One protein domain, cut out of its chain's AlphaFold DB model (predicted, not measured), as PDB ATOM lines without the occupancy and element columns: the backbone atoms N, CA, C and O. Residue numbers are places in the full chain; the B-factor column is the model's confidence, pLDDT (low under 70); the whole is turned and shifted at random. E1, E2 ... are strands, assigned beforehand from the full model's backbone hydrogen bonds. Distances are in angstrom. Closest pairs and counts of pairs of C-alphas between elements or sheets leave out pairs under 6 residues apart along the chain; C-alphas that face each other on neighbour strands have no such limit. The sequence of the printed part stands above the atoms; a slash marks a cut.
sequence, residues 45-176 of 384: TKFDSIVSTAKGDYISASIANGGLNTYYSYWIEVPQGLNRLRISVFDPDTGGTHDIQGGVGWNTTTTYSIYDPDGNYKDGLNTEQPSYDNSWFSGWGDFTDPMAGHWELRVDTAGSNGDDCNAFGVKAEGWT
ATOM      1  N   THR A  45      54.776 -22.924 112.429       49.00
ATOM      2  CA  THR A  45      55.292 -23.404 113.720       49.00
ATOM      3  C   THR A  45      56.337 -22.441 114.283       49.00
ATOM      4  O   THR A  45      57.219 -22.007 113.532       49.00
ATOM      5  N   LYS A  46      56.246 -22.068 115.570       52.97
ATOM      6  CA  LYS A  46      57.233 -21.203 116.244       52.97
ATOM      7  C   LYS A  46      57.575 -21.749 117.630       52.97
ATOM      8  O   LYS A  46      56.701 -22.094 118.413       52.97
ATOM      9  N   PHE A  47      58.866 -21.808 117.933       49.81
ATOM     10  CA  PHE A  47      59.326 -22.157 119.275       49.81
ATOM     11  C   PHE A  47      59.324 -20.917 120.159       49.81
ATOM     12  O   PHE A  47      59.262 -19.800 119.635       49.81
ATOM     13  N   ASP A  48      59.451 -21.119 121.471       48.88
ATOM     14  CA  ASP A  48      59.665 -20.011 122.389       48.88
ATOM     15  C   ASP A  48      60.763 -19.055 121.875       48.88
ATOM     16  O   ASP A  48      61.805 -19.459 121.346       48.88
ATOM     17  N   SER A  49      60.489 -17.764 122.028       50.38
ATOM     18  CA  SER A  49      61.296 -16.626 121.612       50.38
ATOM     19  C   SER A  49      62.755 -16.667 122.099       50.38
ATOM     20  O   SER A  49      63.594 -15.951 121.557       50.38
ATOM     21  N   ILE A  50      63.103 -17.510 123.080       46.41
ATOM     22  CA  ILE A  50      64.464 -17.682 123.616       46.41
ATOM     23  C   ILE A  50      65.186 -18.910 123.000       46.41
ATOM     24  O   ILE A  50      66.342 -19.201 123.328       46.41
ATOM     25  N   VAL A  51      64.595 -19.630 122.043       48.78
ATOM     26  CA  VAL A  51      65.179 -20.867 121.486       48.78
ATOM     27  C   VAL A  51      66.053 -20.607 120.246       48.78
ATOM     28  O   VAL A  51      65.570 -20.326 119.154       48.78
ATOM     29  N   SER A  52      67.373 -20.797 120.370       50.03
ATOM     30  CA  SER A  52      68.335 -20.595 119.263       50.03
ATOM     31  C   SER A  52      68.171 -21.556 118.056       50.03
ATOM     32  O   SER A  52      67.554 -22.621 118.151       50.03
ATOM     33  N   THR A  53      68.796 -21.183 116.927       47.78
ATOM     34  CA  THR A  53      68.774 -21.775 115.556       47.78
ATOM     35  C   THR A  53      68.773 -23.305 115.376       47.78
ATOM     36  O   THR A  53      68.461 -23.777 114.286       47.78
ATOM     37  N   ALA A  54      69.094 -24.112 116.394       48.47
ATOM     38  CA  ALA A  54      68.944 -25.568 116.304       48.47
ATOM     39  C   ALA A  54      67.475 -26.018 116.369       48.47
ATOM     40  O   ALA A  54      67.178 -27.155 115.994       48.47
ATOM     41  N   LYS A  55      66.576 -25.157 116.870       46.09
ATOM     42  CA  LYS A  55      65.152 -25.467 116.997       46.09
ATOM     43  C   LYS A  55      64.202 -24.310 116.678       46.09
ATOM     44  O   LYS A  55      63.176 -24.626 116.115       46.09
ATOM     45  N   GLY A  56      64.486 -23.034 116.969       47.41
ATOM     46  CA  GLY A  56      63.363 -22.103 117.190       47.41
ATOM     47  C   GLY A  56      63.287 -20.780 116.453       47.41
ATOM     48  O   GLY A  56      62.216 -20.426 115.966       47.41
ATOM     49  N   ASP A  57      64.401 -20.062 116.367       46.75
ATOM     50  CA  ASP A  57      64.409 -18.689 115.871       46.75
ATOM     51  C   ASP A  57      65.221 -18.590 114.569       46.75
ATOM     52  O   ASP A  57      66.343 -19.104 114.477       46.75
ATOM     53  N   TYR A  58      64.656 -17.948 113.539       50.44
ATOM     54  CA  TYR A  58      65.352 -17.742 112.256       50.44
ATOM     55  C   TYR A  58      66.437 -16.661 112.357       50.44
ATOM     56  O   TYR A  58      67.265 -16.540 111.448       50.44
ATOM     57  N   ILE A  59      66.481 -15.904 113.462       51.44
ATOM     58  CA  ILE A  59      67.614 -15.033 113.762       51.44
ATOM     59  C   ILE A  59      68.686 -15.806 114.527       51.44
ATOM     60  O   ILE A  59      68.452 -16.425 115.562       51.44
ATOM     61  N   SER A  60      69.918 -15.696 114.034       44.53
ATOM     62  CA  SER A  60      71.128 -16.151 114.702       44.53
ATOM     63  C   SER A  60      71.437 -15.315 115.950       44.53
ATOM     64  O   SER A  60      72.416 -14.568 115.981       44.53
ATOM     65  N   ALA A  61      70.637 -15.431 117.001       45.44
ATOM     66  CA  ALA A  61      71.161 -15.193 118.330       45.44
ATOM     67  C   ALA A  61      72.036 -16.415 118.670       45.44
ATOM     68  O   ALA A  61      71.668 -17.571 118.438       45.44
ATOM     69  N   SER A  62      73.301 -16.167 119.023       49.62
ATOM     70  CA  SER A  62      74.277 -17.243 119.227       49.62
ATOM     71  C   SER A  62      73.738 -18.254 120.240       49.62
ATOM     72  O   SER A  62      73.123 -17.833 121.214       49.62
ATOM     73  N   ILE A  63      74.056 -19.546 120.092       50.09
ATOM     74  CA  ILE A  63      73.702 -20.605 121.067       50.09
ATOM     75  C   ILE A  63      74.053 -20.200 122.521       50.09
ATOM     76  O   ILE A  63      73.426 -20.666 123.463       50.09
ATOM     77  N   ALA A  64      75.028 -19.300 122.707       53.53
ATOM     78  CA  ALA A  64      75.444 -18.769 124.001       53.53
ATOM     79  C   ALA A  64      74.497 -17.727 124.644       53.53
ATOM     80  O   ALA A  64      74.599 -17.527 125.849       53.53
ATOM     81  N   ASN A  65      73.604 -17.078 123.883       54.09
ATOM     82  CA  ASN A  65      72.777 -15.946 124.340       54.09
ATOM     83  C   ASN A  65      71.252 -16.183 124.226       54.09
ATOM     84  O   ASN A  65      70.497 -15.262 124.518       54.09
ATOM     85  N   GLY A  66      70.798 -17.382 123.835       59.28
ATOM     86  CA  GLY A  66      69.372 -17.666 123.591       59.28
ATOM     87  C   GLY A  66      68.874 -17.120 122.247       59.28
ATOM     88  O   GLY A  66      69.690 -16.721 121.425       59.28
ATOM     89  N   GLY A  67      67.565 -17.181 122.006       60.00
ATOM     90  CA  GLY A  67      66.813 -16.529 120.923       60.00
ATOM     91  C   GLY A  67      66.575 -15.041 121.211       60.00
ATOM     92  O   GLY A  67      67.147 -14.496 122.155       60.00
ATOM     93  N   LEU A  68      65.775 -14.356 120.394       63.12
ATOM     94  CA  LEU A  68      65.591 -12.899 120.491       63.12
ATOM     95  C   LEU A  68      64.789 -12.408 121.698       63.12
ATOM     96  O   LEU A  68      64.871 -11.223 122.022       63.12
ATOM     97  N   ASN A  69      64.007 -13.279 122.335       71.88
ATOM     98  CA  ASN A  69      63.067 -12.933 123.398       71.88
ATOM     99  C   ASN A  69      62.109 -11.790 123.003       71.88
ATOM    100  O   ASN A  69      61.974 -10.793 123.715       71.88
ATOM    101  N   THR A  70      61.521 -11.886 121.810       73.62
ATOM    102  CA  THR A  70      60.637 -10.862 121.244       73.62
ATOM    103  C   THR A  70      59.433 -11.487 120.541       73.62
ATOM    104  O   THR A  70      59.420 -12.688 120.270       73.62
ATOM    105  N   TYR A  71      58.427 -10.663 120.256       80.88
ATOM    106  CA  TYR A  71      57.221 -11.067 119.543       80.88
ATOM    107  C   TYR A  71      57.456 -11.148 118.031       80.88
ATOM    108  O   TYR A  71      58.341 -10.498 117.473       80.88
ATOM    109  N   TYR A  72      56.599 -11.903 117.352       79.12
ATOM    110  CA  TYR A  72      56.476 -11.884 115.898       79.12
ATOM    111  C   TYR A  72      55.327 -10.969 115.484       79.12
ATOM    112  O   TYR A  72      54.249 -11.038 116.071       79.12
ATOM    113  N   SER A  73      55.530 -10.170 114.439       86.94
ATOM    114  CA  SER A  73      54.476  -9.338 113.853       86.94
ATOM    115  C   SER A  73      53.939  -9.964 112.574       86.94
ATOM    116  O   SER A  73      54.699 -10.332 111.676       86.94
ATOM    117  N   TYR A  74      52.616 -10.040 112.484       87.81
ATOM    118  CA  TYR A  74      51.871 -10.317 111.267       87.81
ATOM    119  C   TYR A  74      51.145  -9.049 110.864       87.81
ATOM    120  O   TYR A  74      50.467  -8.424 111.673       87.81
ATOM    121  N   TRP A  75      51.290  -8.681 109.608       90.75
ATOM    122  CA  TRP A  75      50.677  -7.516 109.018       90.75
ATOM    123  C   TRP A  75      49.525  -7.951 108.126       90.75
ATOM    124  O   TRP A  75      49.648  -8.904 107.352       90.75
ATOM    125  N   ILE A  76      48.404  -7.253 108.262       92.31
ATOM    126  CA  ILE A  76      47.182  -7.482 107.497       92.31
ATOM    127  C   ILE A  76      46.903  -6.224 106.680       92.31
ATOM    128  O   ILE A  76      46.750  -5.137 107.242       92.31
ATOM    129  N   GLU A  77      46.840  -6.368 105.359       92.19
ATOM    130  CA  GLU A  77      46.473  -5.277 104.454       92.19
ATOM    131  C   GLU A  77      44.959  -5.082 104.460       92.19
ATOM    132  O   GLU A  77      44.207  -5.892 103.917       92.19
ATOM    133  N   VAL A  78      44.512  -3.987 105.069       94.44
ATOM    134  CA  VAL A  78      43.100  -3.611 105.153       94.44
ATOM    135  C   VAL A  78      42.832  -2.513 104.118       94.44
ATOM    136  O   VAL A  78      43.285  -1.378 104.305       94.44
ATOM    137  N   PRO A  79      42.137  -2.809 103.001       89.75
ATOM    138  CA  PRO A  79      41.779  -1.797 102.016       89.75
ATOM    139  C   PRO A  79      40.752  -0.808 102.574       89.75
ATOM    140  O   PRO A  79      40.005  -1.092 103.511       89.75
ATOM    141  N   GLN A  80      40.692   0.371 101.957       89.38
ATOM    142  CA  GLN A  80      39.682   1.372 102.283       89.38
ATOM    143  C   GLN A  80      38.271   0.878 101.940       89.38
ATOM    144  O   GLN A  80      38.058   0.277 100.890       89.38
ATOM    145  N   GLY A  81      37.301   1.195 102.805       85.56
ATOM    146  CA  GLY A  81      35.880   0.926 102.558       85.56
ATOM    147  C   GLY A  81      35.405  -0.464 102.980       85.56
ATOM    148  O   GLY A  81      34.292  -0.855 102.628       85.56
ATOM    149  N   LEU A  82      36.215  -1.215 103.731       90.81
ATOM    150  CA  LEU A  82      35.710  -2.381 104.450       90.81
ATOM    151  C   LEU A  82      34.683  -1.940 105.494       90.81
ATOM    152  O   LEU A  82      34.931  -1.018 106.263       90.81
ATOM    153  N   ASN A  83      33.552  -2.638 105.525       90.56
ATOM    154  CA  ASN A  83      32.541  -2.515 106.573       90.56
ATOM    155  C   ASN A  83      32.951  -3.302 107.821       90.56
ATOM    156  O   ASN A  83      32.597  -2.959 108.948       90.56
ATOM    157  N   ARG A  84      33.691  -4.395 107.616       92.75
ATOM    158  CA  ARG A  84      34.043  -5.326 108.680       92.75
ATOM    159  C   ARG A  84      35.380  -6.002 108.418       92.75
ATOM    160  O   ARG A  84      35.658  -6.409 107.291       92.75
ATOM    161  N   LEU A  85      36.169  -6.160 109.475       94.94
ATOM    162  CA  LEU A  85      37.396  -6.950 109.512       94.94
ATOM    163  C   LEU A  85      37.284  -8.007 110.610       94.94
ATOM    164  O   LEU A  85      37.013  -7.685 111.766       94.94
ATOM    165  N   ARG A  86      37.566  -9.260 110.260       92.69
ATOM    166  CA  ARG A  86      37.770 -10.355 111.208       92.69
ATOM    167  C   ARG A  86      39.195 -10.848 111.088       92.69
ATOM    168  O   ARG A  86      39.631 -11.256 110.016       92.69
ATOM    169  N   ILE A  87      39.894 -10.870 112.212       91.88
ATOM    170  CA  ILE A  87      41.195 -11.525 112.340       91.88
ATOM    171  C   ILE A  87      40.943 -12.808 113.120       91.88
ATOM    172  O   ILE A  87      40.259 -12.788 114.131       91.88
ATOM    173  N   SER A  88      41.428 -13.944 112.650       88.12
ATOM    174  CA  SER A  88      41.300 -15.220 113.348       88.12
ATOM    175  C   SER A  88      42.664 -15.844 113.527       88.12
ATOM    176  O   SER A  88      43.517 -15.779 112.640       88.12
ATOM    177  N   VAL A  89      42.844 -16.481 114.671       85.88
ATOM    178  CA  VAL A  89      44.027 -17.269 114.989       85.88
ATOM    179  C   VAL A  89      43.638 -18.735 115.102       85.88
ATOM    180  O   VAL A  89      42.494 -19.065 115.418       85.88
ATOM    181  N   PHE A  90      44.566 -19.615 114.759       81.19
ATOM    182  CA  PHE A  90      44.414 -21.053 114.936       81.19
ATOM    183  C   PHE A  90      45.301 -21.501 116.088       81.19
ATOM    184  O   PHE A  90      46.515 -21.293 116.010       81.19
ATOM    185  N   ASP A  91      44.698 -22.115 117.101       74.25
ATOM    186  CA  ASP A  91      45.414 -22.793 118.182       74.25
ATOM    187  C   ASP A  91      45.561 -24.282 117.815       74.25
ATOM    188  O   ASP A  91      44.549 -24.949 117.585       74.25
ATOM    189  N   PRO A  92      46.778 -24.823 117.676       63.81
ATOM    190  CA  PRO A  92      46.997 -26.196 117.242       63.81
ATOM    191  C   PRO A  92      46.814 -27.290 118.288       63.81
ATOM    192  O   PRO A  92      46.919 -28.438 117.841       63.81
ATOM    193  N   ASP A  93      46.506 -26.956 119.556       64.56
ATOM    194  CA  ASP A  93      46.492 -27.819 120.766       64.56
ATOM    195  C   ASP A  93      47.810 -27.789 121.566       64.56
ATOM    196  O   ASP A  93      48.751 -28.514 121.217       64.56
ATOM    197  N   THR A  94      47.825 -27.047 122.693       64.12
ATOM    198  CA  THR A  94      48.914 -27.010 123.697       64.12
ATOM    199  C   THR A  94      49.043 -28.359 124.419       64.12
ATOM    200  O   THR A  94      48.657 -28.528 125.580       64.12
ATOM    201  N   GLY A  95      49.512 -29.378 123.709       64.31
ATOM    202  CA  GLY A  95      49.317 -30.757 124.152       64.31
ATOM    203  C   GLY A  95      49.492 -31.841 123.093       64.31
ATOM    204  O   GLY A  95      49.609 -33.020 123.452       64.31
ATOM    205  N   GLY A  96      49.478 -31.463 121.810       65.62
ATOM    206  CA  GLY A  96      49.067 -32.364 120.734       65.62
ATOM    207  C   GLY A  96      50.066 -32.627 119.605       65.62
ATOM    208  O   GLY A  96      51.284 -32.558 119.745       65.62
ATOM    209  N   THR A  97      49.520 -33.011 118.446       66.06
ATOM    210  CA  THR A  97      50.278 -33.475 117.265       66.06
ATOM    211  C   THR A  97      50.992 -32.376 116.483       66.06
ATOM    212  O   THR A  97      51.811 -32.691 115.618       66.06
ATOM    213  N   HIS A  98      50.647 -31.115 116.728       66.12
ATOM    214  CA  HIS A  98      51.132 -29.968 115.959       66.12
ATOM    215  C   HIS A  98      52.149 -29.114 116.727       66.12
ATOM    216  O   HIS A  98      52.817 -28.286 116.107       66.12
ATOM    217  N   ASP A  99      52.317 -29.400 118.018       70.75
ATOM    218  CA  ASP A  99      53.219 -28.714 118.936       70.75
ATOM    219  C   ASP A  99      54.380 -29.631 119.341       70.75
ATOM    220  O   ASP A  99      54.356 -30.851 119.136       70.75
ATOM    221  N   ILE A 100      55.449 -29.047 119.885       72.56
ATOM    222  CA  ILE A 100      56.613 -29.806 120.360       72.56
ATOM    223  C   ILE A 100      56.882 -29.446 121.811       72.56
ATOM    224  O   ILE A 100      57.317 -28.337 122.103       72.56
ATOM    225  N   GLN A 101      56.708 -30.428 122.691       75.38
ATOM    226  CA  GLN A 101      57.000 -30.287 124.110       75.38
ATOM    227  C   GLN A 101      58.493 -30.034 124.367       75.38
ATOM    228  O   GLN A 101      59.362 -30.797 123.918       75.38
ATOM    229  N   GLY A 102      58.778 -28.978 125.123       70.44
ATOM    230  CA  GLY A 102      60.042 -28.757 125.807       70.44
ATOM    231  C   GLY A 102      60.027 -29.444 127.172       70.44
ATOM    232  O   GLY A 102      58.988 -29.592 127.800       70.44
ATOM    233  N   GLY A 103      61.185 -29.931 127.623       75.50
ATOM    234  CA  GLY A 103      61.336 -30.395 129.005       75.50
ATOM    235  C   GLY A 103      60.251 -31.369 129.494       75.50
ATOM    236  O   GLY A 103      60.154 -32.500 129.015       75.50
ATOM    237  N   VAL A 104      59.506 -30.954 130.524       77.06
ATOM    238  CA  VAL A 104      58.414 -31.721 131.146       77.06
ATOM    239  C   VAL A 104      57.193 -30.816 131.318       77.06
ATOM    240  O   VAL A 104      57.250 -29.858 132.086       77.06
ATOM    241  N   GLY A 105      56.065 -31.206 130.722       76.75
ATOM    242  CA  GLY A 105      54.799 -30.467 130.806       76.75
ATOM    243  C   GLY A 105      54.547 -29.602 129.573       76.75
ATOM    244  O   GLY A 105      55.427 -29.475 128.741       76.75
ATOM    245  N   TRP A 106      53.324 -29.099 129.423       77.25
ATOM    246  CA  TRP A 106      52.960 -28.132 128.384       77.25
ATOM    247  C   TRP A 106      52.739 -26.793 129.093       77.25
ATOM    248  O   TRP A 106      51.770 -26.640 129.836       77.25
ATOM    249  N   ASN A 107      53.728 -25.911 129.024       76.19
ATOM    250  CA  ASN A 107      53.935 -24.747 129.875       76.19
ATOM    251  C   ASN A 107      54.215 -23.439 129.098       76.19
ATOM    252  O   ASN A 107      54.383 -22.401 129.744       76.19
ATOM    253  N   THR A 108      54.258 -23.455 127.757       76.19
ATOM    254  CA  THR A 108      54.389 -22.231 126.941       76.19
ATOM    255  C   THR A 108      53.032 -21.601 126.633       76.19
ATOM    256  O   THR A 108      52.237 -22.132 125.859       76.19
ATOM    257  N   THR A 109      52.802 -20.405 127.169       77.88
ATOM    258  CA  THR A 109      51.654 -19.549 126.842       77.88
ATOM    259  C   THR A 109      51.953 -18.652 125.642       77.88
ATOM    260  O   THR A 109      53.024 -18.045 125.573       77.88
ATOM    261  N   THR A 110      50.984 -18.467 124.744       79.50
ATOM    262  CA  THR A 110      51.071 -17.472 123.663       79.50
ATOM    263  C   THR A 110      50.064 -16.347 123.887       79.50
ATOM    264  O   THR A 110      48.894 -16.581 124.198       79.50
ATOM    265  N   THR A 111      50.529 -15.108 123.748       85.62
ATOM    266  CA  THR A 111      49.709 -13.897 123.824       85.62
ATOM    267  C   THR A 111      49.596 -13.263 122.444       85.62
ATOM    268  O   THR A 111      50.590 -13.093 121.740       85.62
ATOM    269  N   TYR A 112      48.379 -12.880 122.080       89.06
ATOM    270  CA  TYR A 112      48.040 -12.207 120.835       89.06
ATOM    271  C   TYR A 112      47.627 -10.775 121.143       89.06
ATOM    272  O   TYR A 112      46.851 -10.558 122.070       89.06
ATOM    273  N   SER A 113      48.130  -9.799 120.390       93.94
ATOM    274  CA  SER A 113      47.726  -8.389 120.515       93.94
ATOM    275  C   SER A 113      47.495  -7.777 119.139       93.94
ATOM    276  O   SER A 113      48.339  -7.929 118.261       93.94
ATOM    277  N   ILE A 114      46.384  -7.068 118.960       96.50
ATOM    278  CA  ILE A 114      46.011  -6.402 117.709       96.50
ATOM    279  C   ILE A 114      46.209  -4.898 117.848       96.50
ATOM    280  O   ILE A 114      45.747  -4.290 118.816       96.50
ATOM    281  N   TYR A 115      46.843  -4.300 116.847       97.81
ATOM    282  CA  TYR A 115      47.022  -2.861 116.719       97.81
ATOM    283  C   TYR A 115      46.478  -2.372 115.378       97.81
ATOM    284  O   TYR A 115      46.603  -3.051 114.355       97.81
ATOM    285  N   ASP A 116      45.875  -1.185 115.392       97.62
ATOM    286  CA  ASP A 116      45.461  -0.502 114.166       97.62
ATOM    287  C   ASP A 116      46.652   0.153 113.440       97.62
ATOM    288  O   ASP A 116      47.760   0.193 113.982       97.62
ATOM    289  N   PRO A 117      46.448   0.688 112.221       97.69
ATOM    290  CA  PRO A 117      47.519   1.330 111.459       97.69
ATOM    291  C   PRO A 117      48.172   2.553 112.126       97.69
ATOM    292  O   PRO A 117      49.277   2.924 111.736       97.69
ATOM    293  N   ASP A 118      47.542   3.155 113.140       97.44
ATOM    294  CA  ASP A 118      48.127   4.245 113.937       97.44
ATOM    295  C   ASP A 118      48.968   3.714 115.117       97.44
ATOM    296  O   ASP A 118      49.575   4.488 115.863       97.44
ATOM    297  N   GLY A 119      49.026   2.392 115.297       95.94
ATOM    298  CA  GLY A 119      49.724   1.729 116.394       95.94
ATOM    299  C   GLY A 119      48.937   1.715 117.704       95.94
ATOM    300  O   GLY A 119      49.516   1.443 118.760       95.94
ATOM    301  N   ASN A 120      47.631   1.995 117.676       97.50
ATOM    302  CA  ASN A 120      46.789   1.913 118.863       97.50
ATOM    303  C   ASN A 120      46.368   0.467 119.112       97.50
ATOM    304  O   ASN A 120      45.863  -0.208 118.216       97.50
ATOM    305  N   TYR A 121      46.513   0.016 120.356       97.25
ATOM    306  CA  TYR A 121      46.013  -1.285 120.793       97.25
ATOM    307  C   TYR A 121      44.489  -1.369 120.629       97.25
ATOM    308  O   TYR A 121      43.771  -0.443 121.020       97.25
ATOM    309  N   LYS A 122      44.002  -2.486 120.081       96.94
ATOM    310  CA  LYS A 122      42.575  -2.760 119.883       96.94
ATOM    311  C   LYS A 122      42.064  -3.876 120.767       96.94
ATOM    312  O   LYS A 122      41.072  -3.666 121.456       96.94
ATOM    313  N   ASP A 123      42.730  -5.023 120.754       95.81
ATOM    314  CA  ASP A 123      42.348  -6.157 121.591       95.81
ATOM    315  C   ASP A 123      43.484  -7.182 121.717       95.81
ATOM    316  O   ASP A 123      44.507  -7.072 121.037       95.81
ATOM    317  N   GLY A 124      43.310  -8.182 122.578       91.31
ATOM    318  CA  GLY A 124      44.299  -9.220 122.813       91.31
ATOM    319  C   GLY A 124      43.740 -10.451 123.517       91.31
ATOM    320  O   GLY A 124      42.726 -10.397 124.207       91.31
ATOM    321  N   LEU A 125      44.410 -11.586 123.322       86.38
ATOM    322  CA  LEU A 125      44.004 -12.895 123.841       86.38
ATOM    323  C   LEU A 125      45.209 -13.671 124.368       86.38
ATOM    324  O   LEU A 125      46.321 -13.513 123.869       86.38
ATOM    325  N   ASN A 126      44.969 -14.568 125.322       79.94
ATOM    326  CA  ASN A 126      45.914 -15.599 125.742       79.94
ATOM    327  C   ASN A 126      45.373 -16.993 125.379       79.94
ATOM    328  O   ASN A 126      44.191 -17.271 125.578       79.94
ATOM    329  N   THR A 127      46.220 -17.885 124.863       69.75
ATOM    330  CA  THR A 127      45.802 -19.226 124.398       69.75
ATOM    331  C   THR A 127      45.813 -20.326 125.456       69.75
ATOM    332  O   THR A 127      45.785 -21.498 125.121       69.75
ATOM    333  N   GLU A 128      45.754 -20.019 126.753       67.19
ATOM    334  CA  GLU A 128      45.592 -21.081 127.775       67.19
ATOM    335  C   GLU A 128      44.142 -21.591 127.886       67.19
ATOM    336  O   GLU A 128      43.627 -21.826 128.981       67.19
ATOM    337  N   GLN A 129      43.425 -21.682 126.767       69.69
ATOM    338  CA  GLN A 129      42.000 -21.996 126.731       69.69
ATOM    339  C   GLN A 129      41.775 -23.262 125.895       69.69
ATOM    340  O   GLN A 129      41.663 -23.156 124.675       69.69
ATOM    341  N   PRO A 130      41.575 -24.433 126.537       73.12
ATOM    342  CA  PRO A 130      41.366 -25.710 125.841       73.12
ATOM    343  C   PRO A 130      40.175 -25.735 124.870       73.12
ATOM    344  O   PRO A 130      39.995 -26.657 124.083       73.12
ATOM    345  N   SER A 131      39.281 -24.745 124.949       73.25
ATOM    346  CA  SER A 131      38.167 -24.592 124.011       73.25
ATOM    347  C   SER A 131      38.591 -24.130 122.615       73.25
ATOM    348  O   SER A 131      37.758 -24.153 121.711       73.25
ATOM    349  N   TYR A 132      39.826 -23.655 122.447       75.81
ATOM    350  CA  TYR A 132      40.347 -23.163 121.173       75.81
ATOM    351  C   TYR A 132      41.211 -24.194 120.441       75.81
ATOM    352  O   TYR A 132      41.459 -24.022 119.247       75.81
ATOM    353  N   ASP A 133      41.559 -25.296 121.110       77.38
ATOM    354  CA  ASP A 133      42.393 -26.369 120.580       77.38
ATOM    355  C   ASP A 133      41.896 -26.881 119.219       77.38
ATOM    356  O   ASP A 133      40.713 -27.191 119.002       77.38
ATOM    357  N   ASN A 134      42.840 -26.982 118.284       76.81
ATOM    358  CA  ASN A 134      42.667 -27.451 116.915       76.81
ATOM    359  C   ASN A 134      41.540 -26.727 116.144       76.81
ATOM    360  O   ASN A 134      40.876 -27.321 115.285       76.81
ATOM    361  N   SER A 135      41.305 -25.447 116.456       80.88
ATOM    362  CA  SER A 135      40.201 -24.653 115.911       80.88
ATOM    363  C   SER A 135      40.635 -23.236 115.525       80.88
ATOM    364  O   SER A 135      41.492 -22.620 116.151       80.88
ATOM    365  N   TRP A 136      40.011 -22.690 114.476       83.81
ATOM    366  CA  TRP A 136      40.103 -21.259 114.169       83.81
ATOM    367  C   TRP A 136      39.156 -20.484 115.077       83.81
ATOM    368  O   TRP A 136      37.971 -20.816 115.152       83.81
ATOM    369  N   PHE A 137      39.646 -19.422 115.706       84.12
ATOM    370  CA  PHE A 137      38.840 -18.582 116.584       84.12
ATOM    371  C   PHE A 137      39.177 -17.094 116.432       84.12
ATOM    372  O   PHE A 137      40.264 -16.713 116.000       84.12
ATOM    373  N   SER A 138      38.204 -16.252 116.786       87.38
ATOM    374  CA  SER A 138      38.295 -14.786 116.816       87.38
ATOM    375  C   SER A 138      37.731 -14.300 118.148       87.38
ATOM    376  O   SER A 138      36.587 -13.850 118.223       87.38
ATOM    377  N   GLY A 139      38.492 -14.481 119.230       85.81
ATOM    378  CA  GLY A 139      38.016 -14.184 120.590       85.81
ATOM    379  C   GLY A 139      37.740 -12.697 120.853       85.81
ATOM    380  O   GLY A 139      37.011 -12.382 121.786       85.81
ATOM    381  N   TRP A 140      38.266 -11.809 120.004       90.75
ATOM    382  CA  TRP A 140      38.041 -10.355 120.007       90.75
ATOM    383  C   TRP A 140      36.832  -9.908 119.160       90.75
ATOM    384  O   TRP A 140      36.499  -8.728 119.119       90.75
ATOM    385  N   GLY A 141      36.142 -10.825 118.469       92.25
ATOM    386  CA  GLY A 141      35.004 -10.482 117.607       92.25
ATOM    387  C   GLY A 141      35.405  -9.828 116.279       92.25
ATOM    388  O   GLY A 141      36.461 -10.139 115.729       92.25
ATOM    389  N   ASP A 142      34.529  -8.973 115.745       94.19
ATOM    390  CA  ASP A 142      34.723  -8.276 114.469       94.19
ATOM    391  C   ASP A 142      34.970  -6.782 114.702       94.19
ATOM    392  O   ASP A 142      34.305  -6.159 115.529       94.19
ATOM    393  N   PHE A 143      35.869  -6.192 113.917       95.50
ATOM    394  CA  PHE A 143      36.091  -4.748 113.887       95.50
ATOM    395  C   PHE A 143      35.199  -4.124 112.809       95.50
ATOM    396  O   PHE A 143      35.347  -4.444 111.628       95.50
ATOM    397  N   THR A 144      34.267  -3.257 113.207       93.56
ATOM    398  CA  THR A 144      33.378  -2.511 112.298       93.56
ATOM    399  C   THR A 144      34.058  -1.246 111.789       93.56
ATOM    400  O   THR A 144      34.762  -0.592 112.560       93.56
ATOM    401  N   ASP A 145      33.836  -0.903 110.520       90.69
ATOM    402  CA  ASP A 145      34.452   0.240 109.830       90.69
ATOM    403  C   ASP A 145      35.967   0.362 110.101       90.69
ATOM    404  O   ASP A 145      36.453   1.405 110.557       90.69
ATOM    405  N   PRO A 146      36.743  -0.723 109.898       95.44
ATOM    406  CA  PRO A 146      38.158  -0.742 110.227       95.44
ATOM    407  C   PRO A 146      38.922   0.312 109.417       95.44
ATOM    408  O   PRO A 146      38.720   0.488 108.214       95.44
ATOM    409  N   MET A 147      39.863   0.984 110.080       95.38
ATOM    410  CA  MET A 147      40.772   1.920 109.424       95.38
ATOM    411  C   MET A 147      41.563   1.217 108.314       95.38
ATOM    412  O   MET A 147      42.128   0.144 108.529       95.38
ATOM    413  N   ALA A 148      41.638   1.847 107.143       95.50
ATOM    414  CA  ALA A 148      42.461   1.365 106.044       95.50
ATOM    415  C   ALA A 148      43.953   1.440 106.404       95.50
ATOM    416  O   ALA A 148      44.397   2.419 107.004       95.50
ATOM    417  N   GLY A 149      44.736   0.445 105.995       94.94
ATOM    418  CA  GLY A 149      46.179   0.403 106.220       94.94
ATOM    419  C   GLY A 149      46.666  -0.953 106.713       94.94
ATOM    420  O   GLY A 149      45.991  -1.969 106.562       94.94
ATOM    421  N   HIS A 150      47.870  -0.970 107.283       95.44
ATOM    422  CA  HIS A 150      48.483  -2.189 107.803       95.44
ATOM    423  C   HIS A 150      48.130  -2.365 109.275       95.44
ATOM    424  O   HIS A 150      48.621  -1.629 110.127       95.44
ATOM    425  N   TRP A 151      47.284  -3.345 109.562       97.00
ATOM    426  CA  TRP A 151      47.009  -3.773 110.929       97.00
ATOM    427  C   TRP A 151      48.089  -4.741 111.394       97.00
ATOM    428  O   TRP A 151      48.563  -5.554 110.601       97.00
ATOM    429  N   GLU A 152      48.457  -4.674 112.669       95.94
ATOM    430  CA  GLU A 152      49.474  -5.540 113.262       95.94
ATOM    431  C   GLU A 152      48.821  -6.544 114.215       95.94
ATOM    432  O   GLU A 152      48.183  -6.155 115.190       95.94
ATOM    433  N   LEU A 153      49.025  -7.837 113.978       93.19
ATOM    434  CA  LEU A 153      48.835  -8.888 114.969       93.19
ATOM    435  C   LEU A 153      50.206  -9.292 115.511       93.19
ATOM    436  O   LEU A 153      51.019  -9.887 114.800       93.19
ATOM    437  N   ARG A 154      50.450  -9.015 116.788       91.31
ATOM    438  CA  ARG A 154      51.621  -9.512 117.510       91.31
ATOM    439  C   ARG A 154      51.325 -10.866 118.118       91.31
ATOM    440  O   ARG A 154      50.287 -11.038 118.751       91.31
ATOM    441  N   VAL A 155      52.264 -11.786 117.951       84.94
ATOM    442  CA  VAL A 155      52.263 -13.110 118.569       84.94
ATOM    443  C   VAL A 155      53.487 -13.207 119.464       84.94
ATOM    444  O   VAL A 155      54.618 -13.179 118.979       84.94
ATOM    445  N   ASP A 156      53.258 -13.281 120.769       83.94
ATOM    446  CA  ASP A 156      54.294 -13.179 121.791       83.94
ATOM    447  C   ASP A 156      54.304 -14.412 122.704       83.94
ATOM    448  O   ASP A 156      53.278 -14.783 123.278       83.94
ATOM    449  N   THR A 157      55.475 -15.033 122.854       74.56
ATOM    450  CA  THR A 157      55.729 -16.117 123.820       74.56
ATOM    451  C   THR A 157      56.765 -15.731 124.881       74.56
ATOM    452  O   THR A 157      56.991 -16.502 125.811       74.56
ATOM    453  N   ALA A 158      57.375 -14.541 124.782       63.09
ATOM    454  CA  ALA A 158      58.502 -14.083 125.601       63.09
ATOM    455  C   ALA A 158      58.148 -13.863 127.083       63.09
ATOM    456  O   ALA A 158      59.027 -13.737 127.934       63.09
ATOM    457  N   GLY A 159      56.853 -13.800 127.404       60.41
ATOM    458  CA  GLY A 159      56.341 -13.746 128.774       60.41
ATOM    459  C   GLY A 159      56.078 -15.114 129.410       60.41
ATOM    460  O   GLY A 159      55.732 -15.166 130.593       60.41
ATOM    461  N   SER A 160      56.206 -16.209 128.656       64.62
ATOM    462  CA  SER A 160      56.021 -17.558 129.187       64.62
ATOM    463  C   SER A 160      57.279 -18.020 129.931       64.62
ATOM    464  O   SER A 160      58.401 -17.715 129.539       64.62
ATOM    465  N   ASN A 161      57.106 -18.766 131.024       67.50
ATOM    466  CA  ASN A 161      58.217 -19.486 131.666       67.50
ATOM    467  C   ASN A 161      58.399 -20.891 131.059       67.50
ATOM    468  O   ASN A 161      59.006 -21.755 131.698       67.50
ATOM    469  N   GLY A 162      57.787 -21.131 129.897       70.94
ATOM    470  CA  GLY A 162      57.720 -22.427 129.247       70.94
ATOM    471  C   GLY A 162      58.810 -22.643 128.210       70.94
ATOM    472  O   GLY A 162      59.523 -21.714 127.840       70.94
ATOM    473  N   ASP A 163      58.968 -23.889 127.775       70.75
ATOM    474  CA  ASP A 163      59.990 -24.300 126.809       70.75
ATOM    475  C   ASP A 163      59.436 -25.075 125.599       70.75
ATOM    476  O   ASP A 163      60.207 -25.588 124.780       70.75
ATOM    477  N   ASP A 164      58.110 -25.119 125.451       72.56
ATOM    478  CA  ASP A 164      57.420 -25.724 124.312       72.56
ATOM    479  C   ASP A 164      57.422 -24.853 123.054       72.56
ATOM    480  O   ASP A 164      57.608 -23.632 123.075       72.56
ATOM    481  N   CYS A 165      57.168 -25.525 121.935       69.25
ATOM    482  CA  CYS A 165      56.901 -24.947 120.632       69.25
ATOM    483  C   CYS A 165      55.424 -25.043 120.308       69.25
ATOM    484  O   CYS A 165      54.909 -26.156 120.170       69.25
ATOM    485  N   ASN A 166      54.811 -23.885 120.091       70.19
ATOM    486  CA  ASN A 166      53.419 -23.789 119.706       70.19
ATOM    487  C   ASN A 166      53.360 -23.455 118.218       70.19
ATOM    488  O   ASN A 166      53.954 -22.480 117.733       70.19
ATOM    489  N   ALA A 167      52.646 -24.268 117.455       70.81
ATOM    490  CA  ALA A 167      52.231 -23.836 116.140       70.81
ATOM    491  C   ALA A 167      51.137 -22.771 116.258       70.81
ATOM    492  O   ALA A 167      50.530 -22.580 117.304       70.81
ATOM    493  N   PHE A 168      50.895 -22.031 115.186       73.69
ATOM    494  CA  PHE A 168      49.699 -21.212 115.077       73.69
ATOM    495  C   PHE A 168      49.405 -20.879 113.618       73.69
ATOM    496  O   PHE A 168      50.243 -21.007 112.716       73.69
ATOM    497  N   GLY A 169      48.175 -20.456 113.372       76.44
ATOM    498  CA  GLY A 169      47.733 -19.916 112.093       76.44
ATOM    499  C   GLY A 169      47.181 -18.514 112.276       76.44
ATOM    500  O   GLY A 169      46.631 -18.200 113.326       76.44
ATOM    501  N   VAL A 170      47.306 -17.682 111.244       83.06
ATOM    502  CA  VAL A 170      46.656 -16.370 111.171       83.06
ATOM    503  C   VAL A 170      45.839 -16.327 109.887       83.06
ATOM    504  O   VAL A 170      46.326 -16.720 108.827       83.06
ATOM    505  N   LYS A 171      44.595 -15.870 109.993       82.31
ATOM    506  CA  LYS A 171      43.679 -15.634 108.878       82.31
ATOM    507  C   LYS A 171      43.050 -14.264 109.074       82.31
ATOM    508  O   LYS A 171      42.706 -13.910 110.198       82.31
ATOM    509  N   ALA A 172      42.862 -13.518 107.997       88.25
ATOM    510  CA  ALA A 172      42.086 -12.290 108.024       88.25
ATOM    511  C   ALA A 172      41.041 -12.315 106.909       88.25
ATOM    512  O   ALA A 172      41.307 -12.777 105.803       88.25
ATOM    513  N   GLU A 173      39.845 -11.844 107.231       86.81
ATOM    514  CA  GLU A 173      38.702 -11.771 106.330       86.81
ATOM    515  C   GLU A 173      38.138 -10.354 106.404       86.81
ATOM    516  O   GLU A 173      37.910  -9.823 107.495       86.81
ATOM    517  N   GLY A 174      37.942  -9.732 105.247       87.62
ATOM    518  CA  GLY A 174      37.247  -8.459 105.130       87.62
ATOM    519  C   GLY A 174      35.848  -8.668 104.568       87.62
ATOM    520  O   GLY A 174      35.605  -9.627 103.836       87.62
ATOM    521  N   TRP A 175      34.933  -7.752 104.862       88.81
ATOM    522  CA  TRP A 175      33.675  -7.628 104.136       88.81
ATOM    523  C   TRP A 175      33.451  -6.187 103.712       88.81
ATOM    524  O   TRP A 175      33.603  -5.258 104.506       88.81
ATOM    525  N   THR A 176      33.058  -6.007 102.457       87.44
ATOM    526  CA  THR A 176      32.538  -4.737 101.946       87.44
ATOM    527  C   THR A 176      31.027  -4.820 101.837       87.44
ATOM    528  O   THR A 176      30.487  -5.860 101.464       87.44
TER     529      THR A 176
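AT A GLANCE: This is residues 45 to 176 of the 384 residues of an uncharacterized protein of Acidobacteria bacterium (UniProt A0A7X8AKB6). Two four-stranded antiparallel sheets, E1-E8-E3-E6 and E2-E7-E4-E5, face each other as a sandwich with little regular structure otherwise. They make a jelly roll, one long hairpin wound over both sheets. Of 132 printed residues, 52 are in strands E1 to E8, numbered along the chain; all strand, compact, radius of gyration of the C-alphas 15.7 A, spans 48 by 32 by 19 A.

HOW THE PARTS SIT: E8, residues 165 to 176, neighbours E3, residues 84 to 91 (N 86 to O 173, 2.8 A), and edge strand E1, residues 45 to 47 (N 46 to O 166, 3.2 A). E3 neighbours edge strand E6, residues 135 to 137 (N 89 to O 137, 2.9 A). In the other, twisted sheet, E7, residues 149 to 156, neighbours E2, residues 72 to 78 (N 74 to O 153, 2.8 A), and E4, residues 111 to 115 (N 113 to O 154, 3.0 A). E4 and E5, residues 121 to 126, form a hairpin (N 112 to O 125, 2.8 A).

IN THESE COORDINATES: E8 measures 36.8 A, from C-alpha 165 (56.901, -24.947, 120.632) to C-alpha 176 (32.538, -4.737, 101.946).

THE WHOLE: The printed part has no cut. Links E1 to E2, E3 to E4 and E6 to E7 are long. Residues under pLDDT 70 include 45 to 68.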